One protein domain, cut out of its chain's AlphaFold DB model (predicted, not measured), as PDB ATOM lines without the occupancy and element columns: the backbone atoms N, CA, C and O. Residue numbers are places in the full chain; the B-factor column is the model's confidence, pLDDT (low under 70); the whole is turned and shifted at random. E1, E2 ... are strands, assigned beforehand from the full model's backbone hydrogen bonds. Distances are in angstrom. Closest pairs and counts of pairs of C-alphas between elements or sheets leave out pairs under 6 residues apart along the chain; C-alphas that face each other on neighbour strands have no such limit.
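AT A GLANCE: This is residues 111 to 260 of the 260 residues of an uncharacterized protein of Methylococcaceae bacterium NSP1-2 (UniProt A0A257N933). The domain is one broad wall of ten strands, E1 to E10, laid side by side in chain order, with E1 and E10 as its far edges; it is twisted and bowed, but does not close into a barrel, and no named helix covers it. Each strand folds back beside the one before. The printed part has 150 residues, 112 of them in the ten named strands, and the sheet is antiparallel throughout; the class is all strand. The whole is flat, spanning 47 by 46 by 21 A, and only just compact, close to loose, with a radius of gyration of the C-alphas of 17.4 A.

IN THESE COORDINATES: Find C-alpha 111 at (104.592, 69.477, 115.306), where E1 begins; it runs to residue 121. Read on to E2, residues 124 to 132, and E3, residues 137 to 145. E4, residues 155 to 167, measures 32.2 A from first to last C-alpha, and E5 takes residues 173 to 185, with C-alpha 173 at (94.858, 82.871, 108.843). Then come E6, residues 188 to 199, E7, residues 207 to 218, and E8, residues 221 to 232, which measures 32.1 A. E9, residues 236 to 245, measures 30.1 A, and E10, residues 248 to 258, measures 30.0 A and ends at C-alpha 258, (93.061, 85.479, 90.095).

HOW THE PARTS SIT: The strands form a meander, each the antiparallel neighbour of the one before, and each such pair is a hairpin. Look first at the edge strand E1 beside E2, where N 114 and O 130 are 2.7 A apart, within hydrogen-bond range. In the same range, moving across the sheet, are N 127 and O 142 of E2 and E3, 2.8 A; N 141 and O 163 of E3 and E4, 2.9 A; N 160 and O 179 of E4 and E5, 2.8 A; and N 178 and O 195 of E5 and E6, 2.9 A. Continue with N 194 and O 212 of E6 and E7, 2.8 A; N 211 and O 228 of E7 and E8, 2.9 A; N 227 and O 242 of E8 and E9, 2.8 A; and N 243 and O 250 of E9 and the edge strand E10, 2.8 A. Several strands bend, among them E4 by 86 degrees at residue 158 and E5 by 98 degrees at residue 182. E1 and E10 are apart.

THE WHOLE: From edge to edge the strands' lines turn by 40 degrees and the way across the sheet turns by 59 degrees. The two C-alphas farthest apart, those of Gly 122 and Ser 260, are 49.2 A from each other. The printed part has no cut and no long link; E3 to E4 and E6 to E7 are short links, and the others are tight. The mean pLDDT of the printed part is 93.0, and residues 257 to 260 are under 70.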
ATOM      1  N   GLN A 111     105.550  68.784 114.454       96.56
ATOM      2  CA  GLN A 111     104.592  69.477 115.306       96.56
ATOM      3  C   GLN A 111     105.280  70.066 116.539       96.56
ATOM      4  O   GLN A 111     105.682  69.336 117.444       96.56
ATOM      5  N   LEU A 112     105.347  71.394 116.610       97.69
ATOM      6  CA  LEU A 112     105.842  72.135 117.767       97.69
ATOM      7  C   LEU A 112     104.676  72.621 118.628       97.69
ATOM      8  O   LEU A 112     103.821  73.368 118.169       97.69
ATOM      9  N   THR A 113     104.668  72.274 119.905       98.38
ATOM     10  CA  THR A 113     103.779  72.843 120.921       98.38
ATOM     11  C   THR A 113     104.594  73.689 121.888       98.38
ATOM     12  O   THR A 113     105.569  73.223 122.466       98.38
ATOM     13  N   VAL A 114     104.172  74.932 122.075       98.38
ATOM     14  CA  VAL A 114     104.731  75.907 123.007       98.38
ATOM     15  C   VAL A 114     103.686  76.168 124.079       98.38
ATOM     16  O   VAL A 114     102.658  76.788 123.808       98.38
ATOM     17  N   ASN A 115     103.936  75.703 125.297       98.06
ATOM     18  CA  ASN A 115     103.097  76.013 126.442       98.06
ATOM     19  C   ASN A 115     103.740  77.150 127.235       98.06
ATOM     20  O   ASN A 115     104.708  76.931 127.966       98.06
ATOM     21  N   SER A 116     103.167  78.344 127.075       96.50
ATOM     22  CA  SER A 116     103.481  79.538 127.864       96.50
ATOM     23  C   SER A 116     104.981  79.833 127.964       96.50
ATOM     24  O   SER A 116     105.526  79.895 129.059       96.50
ATOM     25  N   LEU A 117     105.661  79.999 126.826       98.50
ATOM     26  CA  LEU A 117     107.050  80.448 126.828       98.50
ATOM     27  C   LEU A 117     107.093  81.945 127.128       98.50
ATOM     28  O   LEU A 117     106.681  82.751 126.292       98.50
ATOM     29  N   ASN A 118     107.627  82.301 128.290       98.62
ATOM     30  CA  ASN A 118     107.843  83.673 128.720       98.62
ATOM     31  C   ASN A 118     109.341  83.946 128.827       98.62
ATOM     32  O   ASN A 118     110.092  83.154 129.393       98.62
ATOM     33  N   LEU A 119     109.781  85.088 128.308       98.38
ATOM     34  CA  LEU A 119     111.158  85.548 128.417       98.38
ATOM     35  C   LEU A 119     111.184  87.037 128.742       98.38
ATOM     36  O   LEU A 119     110.580  87.854 128.046       98.38
ATOM     37  N   ASN A 120     111.932  87.387 129.782       98.31
ATOM     38  CA  ASN A 120     112.178  88.757 130.200       98.31
ATOM     39  C   ASN A 120     113.684  89.037 130.213       98.31
ATOM     40  O   ASN A 120     114.463  88.244 130.739       98.31
ATOM     41  N   SER A 121     114.088  90.191 129.679       97.88
ATOM     42  CA  SER A 121     115.451  90.715 129.828       97.88
ATOM     43  C   SER A 121     115.440  92.233 129.981       97.88
ATOM     44  O   SER A 121     115.168  92.982 129.037       97.88
ATOM     45  N   GLY A 122     115.714  92.722 131.186       97.00
ATOM     46  CA  GLY A 122     115.509  94.119 131.544       97.00
ATOM     47  C   GLY A 122     114.040  94.503 131.360       97.00
ATOM     48  O   GLY A 122     113.160  93.988 132.044       97.00
ATOM     49  N   ARG A 123     113.772  95.415 130.419       97.38
ATOM     50  CA  ARG A 123     112.411  95.854 130.069       97.38
ATOM     51  C   ARG A 123     111.780  95.059 128.926       97.38
ATOM     52  O   ARG A 123     110.603  95.262 128.647       97.38
ATOM     53  N   ASN A 124     112.551  94.198 128.267       98.50
ATOM     54  CA  ASN A 124     112.084  93.400 127.145       98.50
ATOM     55  C   ASN A 124     111.256  92.224 127.640       98.50
ATOM     56  O   ASN A 124     111.685  91.531 128.562       98.50
ATOM     57  N   LYS A 125     110.113  91.994 126.998       98.69
ATOM     58  CA  LYS A 125     109.192  90.895 127.275       98.69
ATOM     59  C   LYS A 125     108.823  90.197 125.974       98.69
ATOM     60  O   LYS A 125     108.458  90.852 124.999       98.69
ATOM     61  N   ILE A 126     108.907  88.876 125.972       98.69
ATOM     62  CA  ILE A 126     108.480  88.015 124.872       98.69
ATOM     63  C   ILE A 126     107.601  86.925 125.475       98.69
ATOM     64  O   ILE A 126     107.998  86.285 126.446       98.69
ATOM     65  N   ALA A 127     106.421  86.724 124.902       98.75
ATOM     66  CA  ALA A 127     105.500  85.665 125.277       98.75
ATOM     67  C   ALA A 127     105.011  84.933 124.024       98.75
ATOM     68  O   ALA A 127     104.562  85.560 123.059       98.75
ATOM     69  N   VAL A 128     105.087  83.604 124.046       98.56
ATOM     70  CA  VAL A 128     104.661  82.732 122.948       98.56
ATOM     71  C   VAL A 128     103.840  81.583 123.511       98.56
ATOM     72  O   VAL A 128     104.233  80.945 124.485       98.56
ATOM     73  N   ASN A 129     102.700  81.295 122.891       98.69
ATOM     74  CA  ASN A 129     101.883  80.149 123.270       98.69
ATOM     75  C   ASN A 129     101.115  79.600 122.073       98.69
ATOM     76  O   ASN A 129     100.509  80.367 121.320       98.69
ATOM     77  N   GLY A 130     101.077  78.279 121.933       98.06
ATOM     78  CA  GLY A 130     100.300  77.630 120.892       98.06
ATOM     79  C   GLY A 130     100.929  76.369 120.324       98.06
ATOM     80  O   GLY A 130     101.863  75.811 120.885       98.06
ATOM     81  N   THR A 131     100.420  75.940 119.179       98.00
ATOM     82  CA  THR A 131     100.890  74.770 118.441       98.00
ATOM     83  C   THR A 131     101.109  75.153 116.984       98.00
ATOM     84  O   THR A 131     100.318  75.894 116.407       98.00
ATOM     85  N   LEU A 132     102.177  74.653 116.383       96.69
ATOM     86  CA  LEU A 132     102.479  74.734 114.963       96.69
ATOM     87  C   LEU A 132     102.559  73.301 114.443       96.69
ATOM     88  O   LEU A 132     103.394  72.533 114.906       96.69
ATOM     89  N   GLY A 133     101.676  72.939 113.522       96.31
ATOM     90  CA  GLY A 133     101.662  71.645 112.848       96.31
ATOM     91  C   GLY A 133     101.079  71.800 111.447       96.31
ATOM     92  O   GLY A 133     100.367  72.773 111.183       96.31
ATOM     93  N   GLN A 134     101.381  70.858 110.548       93.62
ATOM     94  CA  GLN A 134     100.993  70.959 109.136       93.62
ATOM     95  C   GLN A 134      99.475  71.126 108.945       93.62
ATOM     96  O   GLN A 134      99.029  72.041 108.250       93.62
ATOM     97  N   GLU A 135      98.680  70.281 109.607       93.06
ATOM     98  CA  GLU A 135      97.215  70.281 109.480       93.06
ATOM     99  C   GLU A 135      96.527  71.326 110.355       93.06
ATOM    100  O   GLU A 135      95.458  71.825 110.007       93.06
ATOM    101  N   GLN A 136      97.122  71.666 111.496       93.56
ATOM    102  CA  GLN A 136      96.548  72.628 112.420       93.56
ATOM    103  C   GLN A 136      97.647  73.375 113.160       93.56
ATOM    104  O   GLN A 136      98.396  72.818 113.961       93.56
ATOM    105  N   ALA A 137      97.661  74.680 112.951       96.94
ATOM    106  CA  ALA A 137      98.431  75.632 113.710       96.94
ATOM    107  C   ALA A 137      97.481  76.569 114.466       96.94
ATOM    108  O   ALA A 137      96.388  76.908 114.011       96.94
ATOM    109  N   LYS A 138      97.897  76.970 115.661       98.06
ATOM    110  CA  LYS A 138      97.281  78.003 116.482       98.06
ATOM    111  C   LYS A 138      98.372  78.597 117.356       98.06
ATOM    112  O   LYS A 138      98.713  77.993 118.363       98.06
ATOM    113  N   LEU A 139      98.897  79.760 117.000       98.12
ATOM    114  CA  LEU A 139      99.977  80.429 117.722       98.12
ATOM    115  C   LEU A 139      99.544  81.835 118.118       98.12
ATOM    116  O   LEU A 139      98.930  82.531 117.318       98.12
ATOM    117  N   ASN A 140      99.904  82.260 119.324       98.62
ATOM    118  CA  ASN A 140      99.842  83.648 119.757       98.62
ATOM    119  C   ASN A 140     101.244  84.117 120.140       98.62
ATOM    120  O   ASN A 140     101.981  83.400 120.820       98.62
ATOM    121  N   LEU A 141     101.585  85.328 119.713       98.44
ATOM    122  CA  LEU A 141     102.878  85.963 119.922       98.44
ATOM    123  C   LEU A 141     102.671  87.367 120.483       98.44
ATOM    124  O   LEU A 141     101.932  88.158 119.898       98.44
ATOM    125  N   SER A 142     103.364  87.691 121.569       98.75
ATOM    126  CA  SER A 142     103.468  89.048 122.101       98.75
ATOM    127  C   SER A 142     104.933  89.394 122.329       98.75
ATOM    128  O   SER A 142     105.659  88.659 122.995       98.75
ATOM    129  N   ILE A 143     105.384  90.500 121.754       98.69
ATOM    130  CA  ILE A 143     106.744  91.010 121.886       98.69
ATOM    131  C   ILE A 143     106.643  92.486 122.267       98.69
ATOM    132  O   ILE A 143     106.057  93.276 121.532       98.69
ATOM    133  N   ASP A 144     107.245  92.874 123.385       98.75
ATOM    134  CA  ASP A 144     107.435  94.272 123.774       98.75
ATOM    135  C   ASP A 144     108.889  94.452 124.218       98.75
ATOM    136  O   ASP A 144     109.277  94.089 125.329       98.75
ATOM    137  N   THR A 145     109.728  94.927 123.299       98.56
ATOM    138  CA  THR A 145     111.180  95.010 123.481       98.56
ATOM    139  C   THR A 145     111.660  96.441 123.252       98.56
ATOM    140  O   THR A 145     112.128  96.781 122.166       98.56
ATOM    141  N   PRO A 146     111.531  97.339 124.246       98.12
ATOM    142  CA  PRO A 146     111.955  98.729 124.097       98.12
ATOM    143  C   PRO A 146     113.478  98.891 123.979       98.12
ATOM    144  O   PRO A 146     113.947  99.988 123.681       98.12
ATOM    145  N   THR A 147     114.274  97.855 124.270       96.62
ATOM    146  CA  THR A 147     115.742  97.956 124.257       96.62
ATOM    147  C   THR A 147     116.377  96.615 123.876       96.62
ATOM    148  O   THR A 147     116.851  95.875 124.731       96.62
ATOM    149  N   LEU A 148     116.369  96.257 122.588       97.00
ATOM    150  CA  LEU A 148     116.734  94.916 122.094       97.00
ATOM    151  C   LEU A 148     118.131  94.415 122.522       97.00
ATOM    152  O   LEU A 148     118.325  93.209 122.676       97.00
ATOM    153  N   ASN A 149     119.087  95.312 122.771       94.81
ATOM    154  CA  ASN A 149     120.453  94.961 123.184       94.81
ATOM    155  C   ASN A 149     120.524  94.187 124.519       94.81
ATOM    156  O   ASN A 149     121.500  93.478 124.781       94.81
ATOM    157  N   THR A 150     119.501  94.293 125.377       94.44
ATOM    158  CA  THR A 150     119.447  93.509 126.620       94.44
ATOM    159  C   THR A 150     119.174  92.032 126.340       94.44
ATOM    160  O   THR A 150     119.625  91.186 127.107       94.44
ATOM    161  N   LEU A 151     118.509  91.687 125.231       93.25
ATOM    162  CA  LEU A 151     118.336  90.291 124.808       93.25
ATOM    163  C   LEU A 151     119.654  89.736 124.276       93.25
ATOM    164  O   LEU A 151     120.129  88.705 124.751       93.25
ATOM    165  N   TRP A 152     120.286  90.460 123.352       92.19
ATOM    166  CA  TRP A 152     121.532  90.029 122.730       92.19
ATOM    167  C   TRP A 152     122.428  91.225 122.365       92.19
ATOM    168  O   TRP A 152     121.910  92.209 121.837       92.19
ATOM    169  N   PRO A 153     123.757  91.161 122.591       88.38
ATOM    170  CA  PRO A 153     124.651  92.317 122.458       88.38
ATOM    171  C   PRO A 153     124.645  92.991 121.083       88.38
ATOM    172  O   PRO A 153     124.785  94.207 120.996       88.38
ATOM    173  N   THR A 154     124.489  92.213 120.009       91.62
ATOM    174  CA  THR A 154     124.519  92.735 118.633       91.62
ATOM    175  C   THR A 154     123.166  93.259 118.150       91.62
ATOM    176  O   THR A 154     123.086  93.781 117.038       91.62
ATOM    177  N   LEU A 155     122.111  93.138 118.964       95.94
ATOM    178  CA  LEU A 155     120.805  93.696 118.646       95.94
ATOM    179  C   LEU A 155     120.713  95.155 119.093       95.94
ATOM    180  O   LEU A 155     121.197  95.532 120.157       95.94
ATOM    181  N   GLY A 156     120.041  95.980 118.299       97.31
ATOM    182  CA  GLY A 156     119.799  97.383 118.626       97.31
ATOM    183  C   GLY A 156     118.383  97.826 118.290       97.31
ATOM    184  O   GLY A 156     117.702  97.190 117.488       97.31
ATOM    185  N   GLY A 157     117.966  98.932 118.905       98.25
ATOM    186  CA  GLY A 157     116.654  99.534 118.691       98.25
ATOM    187  C   GLY A 157     115.562  98.961 119.586       98.25
ATOM    188  O   GLY A 157     115.831  98.343 120.620       98.25
ATOM    189  N   SER A 158     114.323  99.193 119.172       98.69
ATOM    190  CA  SER A 158     113.124  98.704 119.844       98.69
ATOM    191  C   SER A 158     112.207  97.988 118.870       98.69
ATOM    192  O   SER A 158     112.036  98.454 117.742       98.69
ATOM    193  N   PHE A 159     111.560  96.921 119.322       98.62
ATOM    194  CA  PHE A 159     110.589  96.176 118.533       98.62
ATOM    195  C   PHE A 159     109.371  95.802 119.378       98.62
ATOM    196  O   PHE A 159     109.498  95.330 120.509       98.62
ATOM    197  N   LYS A 160     108.180  96.012 118.828       98.81
ATOM    198  CA  LYS A 160     106.914  95.629 119.444       98.81
ATOM    199  C   LYS A 160     106.071  94.892 118.424       98.81
ATOM    200  O   LYS A 160     105.880  95.405 117.325       98.81
ATOM    201  N   ALA A 161     105.548  93.730 118.785       98.75
ATOM    202  CA  ALA A 161     104.673  92.959 117.923       98.75
ATOM    203  C   ALA A 161     103.574  92.255 118.715       98.75
ATOM    204  O   ALA A 161     103.787  91.792 119.832       98.75
ATOM    205  N   GLN A 162     102.405  92.138 118.101       98.81
ATOM    206  CA  GLN A 162     101.330  91.270 118.554       98.81
ATOM    207  C   GLN A 162     100.820  90.505 117.340       98.81
ATOM    208  O   GLN A 162     100.525  91.107 116.306       98.81
ATOM    209  N   GLY A 163     100.721  89.185 117.457       98.38
ATOM    210  CA  GLY A 163     100.255  88.371 116.349       98.38
ATOM    211  C   GLY A 163      99.556  87.092 116.767       98.38
ATOM    212  O   GLY A 163      99.740  86.588 117.878       98.38
ATOM    213  N   SER A 164      98.751  86.579 115.846       98.38
ATOM    214  CA  SER A 164      98.107  85.280 115.928       98.38
ATOM    215  C   SER A 164      98.129  84.589 114.571       98.38
ATOM    216  O   SER A 164      97.909  85.233 113.545       98.38
ATOM    217  N   LEU A 165      98.329  83.278 114.579       97.31
ATOM    218  CA  LEU A 165      98.272  82.415 113.403       97.31
ATOM    219  C   LEU A 165      97.307  81.266 113.689       97.31
ATOM    220  O   LEU A 165      97.363  80.708 114.784       97.31
ATOM    221  N   GLN A 166      96.431  80.913 112.747       97.31
ATOM    222  CA  GLN A 166      95.465  79.824 112.917       97.31
ATOM    223  C   GLN A 166      95.150  79.085 111.605       97.31
ATOM    224  O   GLN A 166      94.984  79.716 110.569       97.31
ATOM    225  N   GLY A 167      94.974  77.763 111.660       96.19
ATOM    226  CA  GLY A 167      94.551  76.929 110.525       96.19
ATOM    227  C   GLY A 167      95.686  76.082 109.948       96.19
ATOM    228  O   GLY A 167      96.680  75.845 110.631       96.19
ATOM    229  N   LYS A 168      95.540  75.607 108.706       94.94
ATOM    230  CA  LYS A 168      96.543  74.759 108.033       94.94
ATOM    231  C   LYS A 168      97.816  75.545 107.731       94.94
ATOM    232  O   LYS A 168      97.728  76.662 107.233       94.94
ATOM    233  N   TRP A 169      98.990  74.952 107.935       91.31
ATOM    234  CA  TRP A 169     100.283  75.627 107.736       91.31
ATOM    235  C   TRP A 169     100.517  76.133 106.304       91.31
ATOM    236  O   TRP A 169     101.155  77.162 106.108       91.31
ATOM    237  N   GLN A 170      99.977  75.435 105.302       91.19
ATOM    238  CA  GLN A 170     100.089  75.826 103.890       91.19
ATOM    239  C   GLN A 170      99.333  77.122 103.575       91.19
ATOM    240  O   GLN A 170      99.693  77.826 102.636       91.19
ATOM    241  N   ASN A 171      98.270  77.413 104.331       91.19
ATOM    242  CA  ASN A 171      97.441  78.588 104.116       91.19
ATOM    243  C   ASN A 171      96.713  79.028 105.407       91.19
ATOM    244  O   ASN A 171      95.493  78.867 105.512       91.19
ATOM    245  N   PRO A 172      97.440  79.508 106.434       94.31
ATOM    246  CA  PRO A 172      96.837  79.848 107.711       94.31
ATOM    247  C   PRO A 172      96.262  81.265 107.675       94.31
ATOM    248  O   PRO A 172      96.784  82.150 106.999       94.31
ATOM    249  N   ALA A 173      95.235  81.514 108.480       95.69
ATOM    250  CA  ALA A 173      94.858  82.871 108.843       95.69
ATOM    251  C   ALA A 173      95.965  83.496 109.707       95.69
ATOM    252  O   ALA A 173      96.468  82.867 110.644       95.69
ATOM    253  N   VAL A 174      96.338  84.739 109.409       96.81
ATOM    254  CA  VAL A 174      97.414  85.481 110.069       96.81
ATOM    255  C   VAL A 174      96.927  86.879 110.416       96.81
ATOM    256  O   VAL A 174      96.497  87.634 109.550       96.81
ATOM    257  N   LYS A 175      97.073  87.254 111.686       97.88
ATOM    258  CA  LYS A 175      96.976  88.643 112.138       97.88
ATOM    259  C   LYS A 175      98.292  89.039 112.766       97.88
ATOM    260  O   LYS A 175      98.745  88.363 113.684       97.88
ATOM    261  N   LEU A 176      98.909  90.111 112.292       98.56
ATOM    262  CA  LEU A 176     100.188  90.586 112.806       98.56
ATOM    263  C   LEU A 176     100.231  92.105 112.758       98.56
ATOM    264  O   LEU A 176     100.072  92.699 111.699       98.56
ATOM    265  N   GLN A 177     100.526  92.719 113.894       98.75
ATOM    266  CA  GLN A 177     100.922  94.116 113.972       98.75
ATOM    267  C   GLN A 177     102.319  94.169 114.564       98.75
ATOM    268  O   GLN A 177     102.530  93.667 115.668       98.75
ATOM    269  N   ALA A 178     103.269  94.769 113.853       98.75
ATOM    270  CA  ALA A 178     104.628  94.946 114.343       98.75
ATOM    271  C   ALA A 178     105.173  96.338 114.017       98.75
ATOM    272  O   ALA A 178     104.938  96.886 112.943       98.75
ATOM    273  N   ASN A 179     105.916  96.899 114.966       98.81
ATOM    274  CA  ASN A 179     106.571  98.191 114.861       98.81
ATOM    275  C   ASN A 179     108.010  98.063 115.355       98.81
ATOM    276  O   ASN A 179     108.254  97.575 116.458       98.81
ATOM    277  N   GLY A 180     108.956  98.518 114.546       98.69
ATOM    278  CA  GLY A 180     110.372  98.553 114.865       98.69
ATOM    279  C   GLY A 180     110.946  99.944 114.657       98.69
ATOM    280  O   GLY A 180     110.603 100.614 113.684       98.69
ATOM    281  N   GLN A 181     111.838 100.357 115.552       98.69
ATOM    282  CA  GLN A 181     112.552 101.627 115.464       98.69
ATOM    283  C   GLN A 181     114.040 101.396 115.718       98.69
ATOM    284  O   GLN A 181     114.420 100.816 116.736       98.69
ATOM    285  N   GLY A 182     114.881 101.869 114.799       98.31
ATOM    286  CA  GLY A 182     116.336 101.776 114.887       98.31
ATOM    287  C   GLY A 182     116.851 100.343 115.026       98.31
ATOM    288  O   GLY A 182     117.823 100.132 115.752       98.31
ATOM    289  N   LEU A 183     116.186  99.377 114.381       98.44
ATOM    290  CA  LEU A 183     116.530  97.959 114.436       98.44
ATOM    291  C   LEU A 183     117.933  97.739 113.877       98.44
ATOM    292  O   LEU A 183     118.265  98.266 112.812       98.44
ATOM    293  N   LYS A 184     118.752  96.956 114.580       97.44
ATOM    294  CA  LYS A 184     120.112  96.600 114.156       97.44
ATOM    295  C   LYS A 184     120.410  95.145 114.477       97.44
ATOM    296  O   LYS A 184     120.040  94.682 115.554       97.44
ATOM    297  N   PHE A 185     121.092  94.470 113.562       95.25
ATOM    298  CA  PHE A 185     121.658  93.139 113.753       95.25
ATOM    299  C   PHE A 185     122.817  92.947 112.774       95.25
ATOM    300  O   PHE A 185     122.598  92.980 111.566       95.25
ATOM    301  N   ALA A 186     124.035  92.745 113.286       91.12
ATOM    302  CA  ALA A 186     125.246  92.636 112.463       91.12
ATOM    303  C   ALA A 186     125.364  93.811 111.461       91.12
ATOM    304  O   ALA A 186     125.252  94.969 111.872       91.12
ATOM    305  N   GLU A 187     125.572  93.552 110.165       93.06
ATOM    306  CA  GLU A 187     125.585  94.585 109.119       93.06
ATOM    307  C   GLU A 187     124.199  95.111 108.696       93.06
ATOM    308  O   GLU A 187     124.116  96.001 107.842       93.06
ATOM    309  N   HIS A 188     123.114  94.572 109.256       96.06
ATOM    310  CA  HIS A 188     121.751  94.941 108.895       96.06
ATOM    311  C   HIS A 188     121.195  96.014 109.826       96.06
ATOM    312  O   HIS A 188     121.339  95.953 111.051       96.06
ATOM    313  N   SER A 189     120.489  96.983 109.251       97.81
ATOM    314  CA  SER A 189     119.733  97.949 110.040       97.81
ATOM    315  C   SER A 189     118.489  98.431 109.323       97.81
ATOM    316  O   SER A 189     118.482  98.544 108.100       97.81
ATOM    317  N   VAL A 190     117.464  98.773 110.094       98.44
ATOM    318  CA  VAL A 190     116.228  99.380 109.605       98.44
ATOM    319  C   VAL A 190     115.877 100.523 110.533       98.44
ATOM    320  O   VAL A 190     115.748 100.319 111.741       98.44
ATOM    321  N   GLU A 191     115.722 101.731 110.002       98.38
ATOM    322  CA  GLU A 191     115.370 102.852 110.868       98.38
ATOM    323  C   GLU A 191     113.934 102.760 111.366       98.38
ATOM    324  O   GLU A 191     113.682 102.988 112.545       98.38
ATOM    325  N   GLN A 192     113.009 102.404 110.483       98.62
ATOM    326  CA  GLN A 192     111.609 102.247 110.831       98.62
ATOM    327  C   GLN A 192     111.047 101.039 110.102       98.62
ATOM    328  O   GLN A 192     111.229 100.911 108.893       98.62
ATOM    329  N   LEU A 193     110.351 100.185 110.840       98.69
ATOM    330  CA  LEU A 193     109.614  99.045 110.318       98.69
ATOM    331  C   LEU A 193     108.176  99.125 110.822       98.69
ATOM    332  O   LEU A 193     107.952  99.215 112.026       98.69
ATOM    333  N   ASN A 194     107.208  99.062 109.919       98.75
ATOM    334  CA  ASN A 194     105.799  98.895 110.238       98.75
ATOM    335  C   ASN A 194     105.252  97.724 109.422       98.75
ATOM    336  O   ASN A 194     105.457  97.657 108.212       98.75
ATOM    337  N   ILE A 195     104.602  96.786 110.101       98.56
ATOM    338  CA  ILE A 195     103.962  95.621 109.499       98.56
ATOM    339  C   ILE A 195     102.540  95.553 110.042       98.56
ATOM    340  O   ILE A 195     102.340  95.542 111.258       98.56
ATOM    341  N   ASN A 196     101.569  95.466 109.144       98.38
ATOM    342  CA  ASN A 196     100.184  95.161 109.456       98.38
ATOM    343  C   ASN A 196      99.676  94.102 108.473       98.38
ATOM    344  O   ASN A 196      99.666  94.322 107.264       98.38
ATOM    345  N   ILE A 197      99.295  92.944 108.996       97.19
ATOM    346  CA  ILE A 197      98.761  91.821 108.231       97.19
ATOM    347  C   ILE A 197      97.440  91.423 108.876       97.19
ATOM    348  O   ILE A 197      97.401  91.150 110.076       97.19
ATOM    349  N   ASP A 198      96.382  91.365 108.078       96.19
ATOM    350  CA  ASP A 198      95.116  90.714 108.410       96.19
ATOM    351  C   ASP A 198      94.730  89.848 107.212       96.19
ATOM    352  O   ASP A 198      94.219  90.337 106.206       96.19
ATOM    353  N   TYR A 199      95.081  88.571 107.284       93.88
ATOM    354  CA  TYR A 199      94.857  87.582 106.244       93.88
ATOM    355  C   TYR A 199      94.013  86.447 106.808       93.88
ATOM    356  O   TYR A 199      94.348  85.877 107.845       93.88
ATOM    357  N   ASP A 200      92.927  86.100 106.128       92.12
ATOM    358  CA  ASP A 200      92.066  84.991 106.533       92.12
ATOM    359  C   ASP A 200      91.478  84.309 105.287       92.12
ATOM    360  O   ASP A 200      90.489  84.803 104.733       92.12
ATOM    361  N   PRO A 201      92.071  83.184 104.843       86.50
ATOM    362  CA  PRO A 201      91.671  82.497 103.618       86.50
ATOM    363  C   PRO A 201      90.327  81.778 103.729       86.50
ATOM    364  O   PRO A 201      89.720  81.470 102.706       86.50
ATOM    365  N   ALA A 202      89.865  81.493 104.950       83.38
ATOM    366  CA  ALA A 202      88.572  80.857 105.185       83.38
ATOM    367  C   ALA A 202      87.429  81.882 105.230       83.38
ATOM    368  O   ALA A 202      86.255  81.516 105.136       83.38
ATOM    369  N   SER A 203      87.753  83.166 105.386       77.44
ATOM    370  CA  SER A 203      86.769  84.236 105.403       77.44
ATOM    371  C   SER A 203      86.561  84.848 104.017       77.44
ATOM    372  O   SER A 203      87.491  85.018 103.235       77.44
ATOM    373  N   ASN A 204      85.344  85.325 103.754       77.94
ATOM    374  CA  ASN A 204      85.073  86.207 102.614       77.94
ATOM    375  C   ASN A 204      85.553  87.654 102.854       77.94
ATOM    376  O   ASN A 204      85.128  88.571 102.149       77.94
ATOM    377  N   LYS A 205      86.383  87.902 103.877       84.69
ATOM    378  CA  LYS A 205      86.870  89.248 104.180       84.69
ATOM    379  C   LYS A 205      87.977  89.635 103.212       84.69
ATOM    380  O   LYS A 205      88.767  88.813 102.754       84.69
ATOM    381  N   THR A 206      88.054  90.931 102.941       86.69
ATOM    382  CA  THR A 206      89.199  91.512 102.252       86.69
ATOM    383  C   THR A 206      90.403  91.457 103.181       86.69
ATOM    384  O   THR A 206      90.443  92.155 104.192       86.69
ATOM    385  N   SER A 207      91.368  90.622 102.821       92.81
ATOM    386  CA  SER A 207      92.664  90.562 103.475       92.81
ATOM    387  C   SER A 207      93.462  91.829 103.187       92.81
ATOM    388  O   SER A 207      93.291  92.451 102.133       92.81
ATOM    389  N   GLN A 208      94.330  92.203 104.120       94.44
ATOM    390  CA  GLN A 208      95.187  93.378 104.048       94.44
ATOM    391  C   GLN A 208      96.621  93.009 104.423       94.44
ATOM    392  O   GLN A 208      96.873  92.290 105.389       94.44
ATOM    393  N   LEU A 209      97.558  93.543 103.655       95.00
ATOM    394  CA  LEU A 209      98.989  93.462 103.878       95.00
ATOM    395  C   LEU A 209      99.549  94.868 103.702       95.00
ATOM    396  O   LEU A 209      99.380  95.475 102.649       95.00
ATOM    397  N   HIS A 210     100.232  95.372 104.717       97.62
ATOM    398  CA  HIS A 210     100.991  96.607 104.641       97.62
ATOM    399  C   HIS A 210     102.334  96.394 105.326       97.62
ATOM    400  O   HIS A 210     102.396  96.092 106.519       97.62
ATOM    401  N   ILE A 211     103.415  96.530 104.566       98.00
ATOM    402  CA  ILE A 211     104.784  96.501 105.072       98.00
ATOM    403  C   ILE A 211     105.464  97.776 104.601       98.00
ATOM    404  O   ILE A 211     105.590  98.007 103.400       98.00
ATOM    405  N   LEU A 212     105.943  98.571 105.548       98.38
ATOM    406  CA  LEU A 212     106.759  99.746 105.293       98.38
ATOM    407  C   LEU A 212     108.076  99.607 106.049       98.38
ATOM    408  O   LEU A 212     108.091  99.535 107.277       98.38
ATOM    409  N   ALA A 213     109.183  99.621 105.318       98.31
ATOM    410  CA  ALA A 213     110.516  99.721 105.890       98.31
ATOM    411  C   ALA A 213     111.237 100.946 105.321       98.31
ATOM    412  O   ALA A 213     111.341 101.106 104.106       98.31
ATOM    413  N   ASN A 214     111.749 101.805 106.203       98.25
ATOM    414  CA  ASN A 214     112.502 103.001 105.827       98.25
ATOM    415  C   ASN A 214     113.970 102.857 106.223       98.25
ATOM    416  O   ASN A 214     114.283 102.391 107.323       98.25
ATOM    417  N   ARG A 215     114.856 103.332 105.338       97.62
ATOM    418  CA  ARG A 215     116.316 103.342 105.518       97.62
ATOM    419  C   ARG A 215     116.843 101.963 105.923       97.62
ATOM    420  O   ARG A 215     117.483 101.798 106.961       97.62
ATOM    421  N   LEU A 216     116.531 100.964 105.098       97.25
ATOM    422  CA  LEU A 216     117.106  99.632 105.214       97.25
ATOM    423  C   LEU A 216     118.570  99.685 104.769       97.25
ATOM    424  O   LEU A 216     118.902 100.251 103.724       97.25
ATOM    425  N   LYS A 217     119.435  99.024 105.523       96.75
ATOM    426  CA  LYS A 217     120.815  98.761 105.140       96.75
ATOM    427  C   LYS A 217     121.085  97.276 105.296       96.75
ATOM    428  O   LYS A 217     120.719  96.691 106.312       96.75
ATOM    429  N   THR A 218     121.722  96.684 104.295       93.38
ATOM    430  CA  THR A 218     122.179  95.295 104.325       93.38
ATOM    431  C   THR A 218     123.528  95.204 103.618       93.38
ATOM    432  O   THR A 218     123.624  95.421 102.409       93.38
ATOM    433  N   GLY A 219     124.602  95.005 104.386       89.62
ATOM    434  CA  GLY A 219     125.968  95.104 103.872       89.62
ATOM    435  C   GLY A 219     126.241  96.476 103.242       89.62
ATOM    436  O   GLY A 219     126.126  97.518 103.898       89.62
ATOM    437  N   THR A 220     126.588  96.484 101.954       90.06
ATOM    438  CA  THR A 220     126.806  97.706 101.164       90.06
ATOM    439  C   THR A 220     125.525  98.285 100.567       90.06
ATOM    440  O   THR A 220     125.548  99.416 100.088       90.06
ATOM    441  N   THR A 221     124.416  97.544 100.584       92.94
ATOM    442  CA  THR A 221     123.152  97.939  99.954       92.94
ATOM    443  C   THR A 221     122.352  98.860 100.862       92.94
ATOM    444  O   THR A 221     122.109  98.543 102.029       92.94
ATOM    445  N   GLN A 222     121.900  99.983 100.303       95.50
ATOM    446  CA  GLN A 222     120.990 100.922 100.953       95.50
ATOM    447  C   GLN A 222     119.664 100.984 100.196       95.50
ATOM    448  O   GLN A 222     119.633 101.236  98.988       95.50
ATOM    449  N   ILE A 223     118.573 100.772 100.927       96.31
ATOM    450  CA  ILE A 223     117.200 100.903 100.443       96.31
ATOM    451  C   ILE A 223     116.564 102.025 101.257       96.31
ATOM    452  O   ILE A 223     116.338 101.894 102.461       96.31
ATOM    453  N   ALA A 224     116.296 103.153 100.608       96.94
ATOM    454  CA  ALA A 224     115.680 104.304 101.253       96.94
ATOM    455  C   ALA A 224     114.265 103.968 101.739       96.94
ATOM    456  O   ALA A 224     113.886 104.359 102.846       96.94
ATOM    457  N   LYS A 225     113.514 103.206 100.936       96.94
ATOM    458  CA  LYS A 225     112.147 102.787 101.243       96.94
ATOM    459  C   LYS A 225     111.813 101.463 100.566       96.94
ATOM    460  O   LYS A 225     112.106 101.287  99.387       96.94
ATOM    461  N   LEU A 226     111.155 100.580 101.305       96.69
ATOM    462  CA  LEU A 226     110.445  99.411 100.800       96.69
ATOM    463  C   LEU A 226     108.991  99.516 101.267       96.69
ATOM    464  O   LEU A 226     108.739  99.627 102.467       96.69
ATOM    465  N   LEU A 227     108.054  99.501 100.325       97.12
ATOM    466  CA  LEU A 227     106.620  99.487 100.576       97.12
ATOM    467  C   LEU A 227     106.012  98.285  99.862       97.12
ATOM    468  O   LEU A 227     106.147  98.162  98.650       97.12
ATOM    469  N   ILE A 228     105.338  97.416 100.605       95.44
ATOM    470  CA  ILE A 228     104.565  96.305 100.053       95.44
ATOM    471  C   ILE A 228     103.137  96.457 100.549       95.44
ATOM    472  O   ILE A 228     102.892  96.513 101.755       95.44
ATOM    473  N   GLU A 229     102.202  96.514  99.609       95.38
ATOM    474  CA  GLU A 229     100.781  96.651  99.887       95.38
ATOM    475  C   GLU A 229     100.018  95.550  99.164       95.38
ATOM    476  O   GLU A 229     100.178  95.342  97.962       95.38
ATOM    477  N   GLY A 230      99.180  94.841  99.904       92.00
ATOM    478  CA  GLY A 230      98.318  93.796  99.387       92.00
ATOM    479  C   GLY A 230      96.902  93.987  99.895       92.00
ATOM    480  O   GLY A 230      96.687  94.276 101.070       92.00
ATOM    481  N   GLN A 231      95.927  93.818  99.012       90.81
ATOM    482  CA  GLN A 231      94.521  93.801  99.392       90.81
ATOM    483  C   GLN A 231      93.734  92.839  98.510       90.81
ATOM    484  O   GLN A 231      93.999  92.741  97.307       90.81
ATOM    485  N   GLY A 232      92.722  92.193  99.080       83.25
ATOM    486  CA  GLY A 232      91.753  91.407  98.318       83.25
ATOM    487  C   GLY A 232      91.278  90.150  99.028       83.25
ATOM    488  O   GLY A 232      91.627  89.901 100.176       83.25
ATOM    489  N   SER A 233      90.436  89.380  98.351       82.38
ATOM    490  CA  SER A 233      90.014  88.051  98.795       82.38
ATOM    491  C   SER A 233      90.942  86.976  98.224       82.38
ATOM    492  O   SER A 233      91.786  87.262  97.373       82.38
ATOM    493  N   LEU A 234      90.759  85.719  98.638       73.31
ATOM    494  CA  LEU A 234      91.496  84.589  98.063       73.31
ATOM    495  C   LEU A 234      91.319  84.500  96.533       73.31
ATOM    496  O   LEU A 234      92.288  84.302  95.806       73.31
ATOM    497  N   ALA A 235      90.093  84.709  96.040       76.50
ATOM    498  CA  ALA A 235      89.768  84.622  94.616       76.50
ATOM    499  C   ALA A 235      90.305  85.805  93.794       76.50
ATOM    500  O   ALA A 235      90.580  85.658  92.603       76.50
ATOM    501  N   GLN A 236      90.421  86.984  94.408       80.19
ATOM    502  CA  GLN A 236      90.867  88.206  93.746       80.19
ATOM    503  C   GLN A 236      91.692  89.036  94.715       80.19
ATOM    504  O   GLN A 236      91.149  89.717  95.591       80.19
ATOM    505  N   HIS A 237      93.003  89.028  94.512       83.19
ATOM    506  CA  HIS A 237      93.914  89.856  95.280       83.19
ATOM    507  C   HIS A 237      94.762  90.726  94.373       83.19
ATOM    508  O   HIS A 237      94.930  90.476  93.182       83.19
ATOM    509  N   SER A 238      95.254  91.809  94.948       85.31
ATOM    510  CA  SER A 238      96.158  92.718  94.278       85.31
ATOM    511  C   SER A 238      97.324  93.023  95.186       85.31
ATOM    512  O   SER A 238      97.116  93.314  96.364       85.31
ATOM    513  N   VAL A 239      98.526  92.953  94.629       88.81
ATOM    514  CA  VAL A 239      99.766  93.284  95.328       88.81
ATOM    515  C   VAL A 239     100.474  94.386  94.557       88.81
ATOM    516  O   VAL A 239     100.484  94.392  93.324       88.81
ATOM    517  N   LYS A 240     101.037  95.333  95.299       90.31
ATOM    518  CA  LYS A 240     101.925  96.387  94.828       90.31
ATOM    519  C   LYS A 240     103.190  96.337  95.676       90.31
ATOM    520  O   LYS A 240     103.111  96.160  96.891       90.31
ATOM    521  N   ALA A 241     104.339  96.520  95.042       91.75
ATOM    522  CA  ALA A 241     105.598  96.676  95.753       91.75
ATOM    523  C   ALA A 241     106.386  97.837  95.152       91.75
ATOM    524  O   ALA A 241     106.564  97.890  93.939       91.75
ATOM    525  N   ASP A 242     106.871  98.741  95.994       90.81
ATOM    526  CA  ASP A 242     107.762  99.829  95.611       90.81
ATOM    527  C   ASP A 242     109.048  99.741  96.431       90.81
ATOM    528  O   ASP A 242     109.019  99.603  97.658       90.81
ATOM    529  N   MET A 243     110.186  99.863  95.759       91.62
ATOM    530  CA  MET A 243     111.506  99.884  96.367       91.62
ATOM    531  C   MET A 243     112.309 101.045  95.789       91.62
ATOM    532  O   MET A 243     112.469 101.151  94.579       91.62
ATOM    533  N   VAL A 244     112.852 101.878  96.671       92.25
ATOM    534  CA  VAL A 244     113.759 102.982  96.330       92.25
ATOM    535  C   VAL A 244     115.130 102.632  96.882       92.25
ATOM    536  O   VAL A 244     115.283 102.482  98.099       92.25
ATOM    537  N   SER A 245     116.126 102.482  96.013       88.88
ATOM    538  CA  SER A 245     117.471 102.042  96.396       88.88
ATOM    539  C   SER A 245     118.564 102.903  95.771       88.88
ATOM    540  O   SER A 245     118.341 103.610  94.794       88.88
ATOM    541  N   GLN A 246     119.785 102.785  96.293       83.12
ATOM    542  CA  GLN A 246     120.952 103.454  95.703       83.12
ATOM    543  C   GLN A 246     121.292 102.983  94.274       83.12
ATOM    544  O   GLN A 246     122.087 103.627  93.599       83.12
ATOM    545  N   TYR A 247     120.719 101.862  93.821       84.44
ATOM    546  CA  TYR A 247     120.931 101.298  92.484       84.44
ATOM    547  C   TYR A 247     119.791 101.617  91.506       84.44
ATOM    548  O   TYR A 247     119.853 101.210  90.348       84.44
ATOM    549  N   GLY A 248     118.763 102.339  91.960       77.75
ATOM    550  CA  GLY A 248     117.569 102.664  91.186       77.75
ATOM    551  C   GLY A 248     116.278 102.243  91.883       77.75
ATOM    552  O   GLY A 248     116.290 101.564  92.920       77.75
ATOM    553  N   ASP A 249     115.170 102.656  91.275       90.12
ATOM    554  CA  ASP A 249     113.819 102.433  91.777       90.12
ATOM    555  C   ASP A 249     113.173 101.247  91.057       90.12
ATOM    556  O   ASP A 249     113.280 101.098  89.838       90.12
ATOM    557  N   VAL A 250     112.486 100.402  91.818       87.06
ATOM    558  CA  VAL A 250     111.734  99.254  91.310       87.06
ATOM    559  C   VAL A 250     110.297  99.382  91.784       87.06
ATOM    560  O   VAL A 250     110.041  99.420  92.986       87.06
ATOM    561  N   SER A 251     109.360  99.386  90.841       85.31
ATOM    562  CA  SER A 251     107.929  99.354  91.134       85.31
ATOM    563  C   SER A 251     107.282  98.170  90.434       85.31
ATOM    564  O   SER A 251     107.319  98.055  89.209       85.31
ATOM    565  N   ILE A 252     106.654  97.305  91.223       82.00
ATOM    566  CA  ILE A 252     105.712  96.299  90.753       82.00
ATOM    567  C   ILE A 252     104.330  96.950  90.850       82.00
ATOM    568  O   ILE A 252     103.835  97.163  91.965       82.00
ATOM    569  N   PRO A 253     103.715  97.325  89.712       79.12
ATOM    570  CA  PRO A 253     102.410  97.961  89.724       79.12
ATOM    571  C   PRO A 253     101.373  97.008  90.315       79.12
ATOM    572  O   PRO A 253     101.570  95.792  90.356       79.12
ATOM    573  N   LYS A 254     100.246  97.575  90.757       82.25
ATOM    574  CA  LYS A 254      99.120  96.810  91.293       82.25
ATOM    575  C   LYS A 254      98.737  95.701  90.310       82.25
ATOM    576  O   LYS A 254      98.149  95.972  89.267       82.25
ATOM    577  N   THR A 255      99.078  94.466  90.656       75.75
ATOM    578  CA  THR A 255      98.878  93.303  89.788       75.75
ATOM    579  C   THR A 255      97.732  92.493  90.356       75.75
ATOM    580  O   THR A 255      97.800  92.067  91.508       75.75
ATOM    581  N   GLN A 256      96.657  92.339  89.582       75.38
ATOM    582  CA  GLN A 256      95.497  91.551  89.982       75.38
ATOM    583  C   GLN A 256      95.780  90.078  89.704       75.38
ATOM    584  O   GLN A 256      96.041  89.692  88.567       75.38
ATOM    585  N   VAL A 257      95.753  89.271  90.755       69.50
ATOM    586  CA  VAL A 257      95.978  87.832  90.688       69.50
ATOM    587  C   VAL A 257      94.640  87.153  90.939       69.50
ATOM    588  O   VAL A 257      93.965  87.410  91.942       69.50
ATOM    589  N   TYR A 258      94.247  86.311  89.991       68.50
ATOM    590  CA  TYR A 258      93.061  85.479  90.095       68.50
ATOM    591  C   TYR A 258      93.461  84.155  90.742       68.50
ATOM    592  O   TYR A 258      94.433  83.533  90.313       68.50
ATOM    593  N   GLY A 259      92.741  83.754  91.789       58.06
ATOM    594  CA  GLY A 259      92.917  82.431  92.383       58.06
ATOM    595  C   GLY A 259      92.485  81.357  91.384       58.06
ATOM    596  O   GLY A 259      91.368  81.424  90.873       58.06
ATOM    597  N   SER A 260      93.386  80.420  91.084       48.25
ATOM    598  CA  SER A 260      93.103  79.174  90.357       48.25
ATOM    599  C   SER A 260      92.362  78.175  91.233       48.25
ATOM    600  O   SER A 260      92.788  78.049  92.405       48.25
TER     601      SER A 260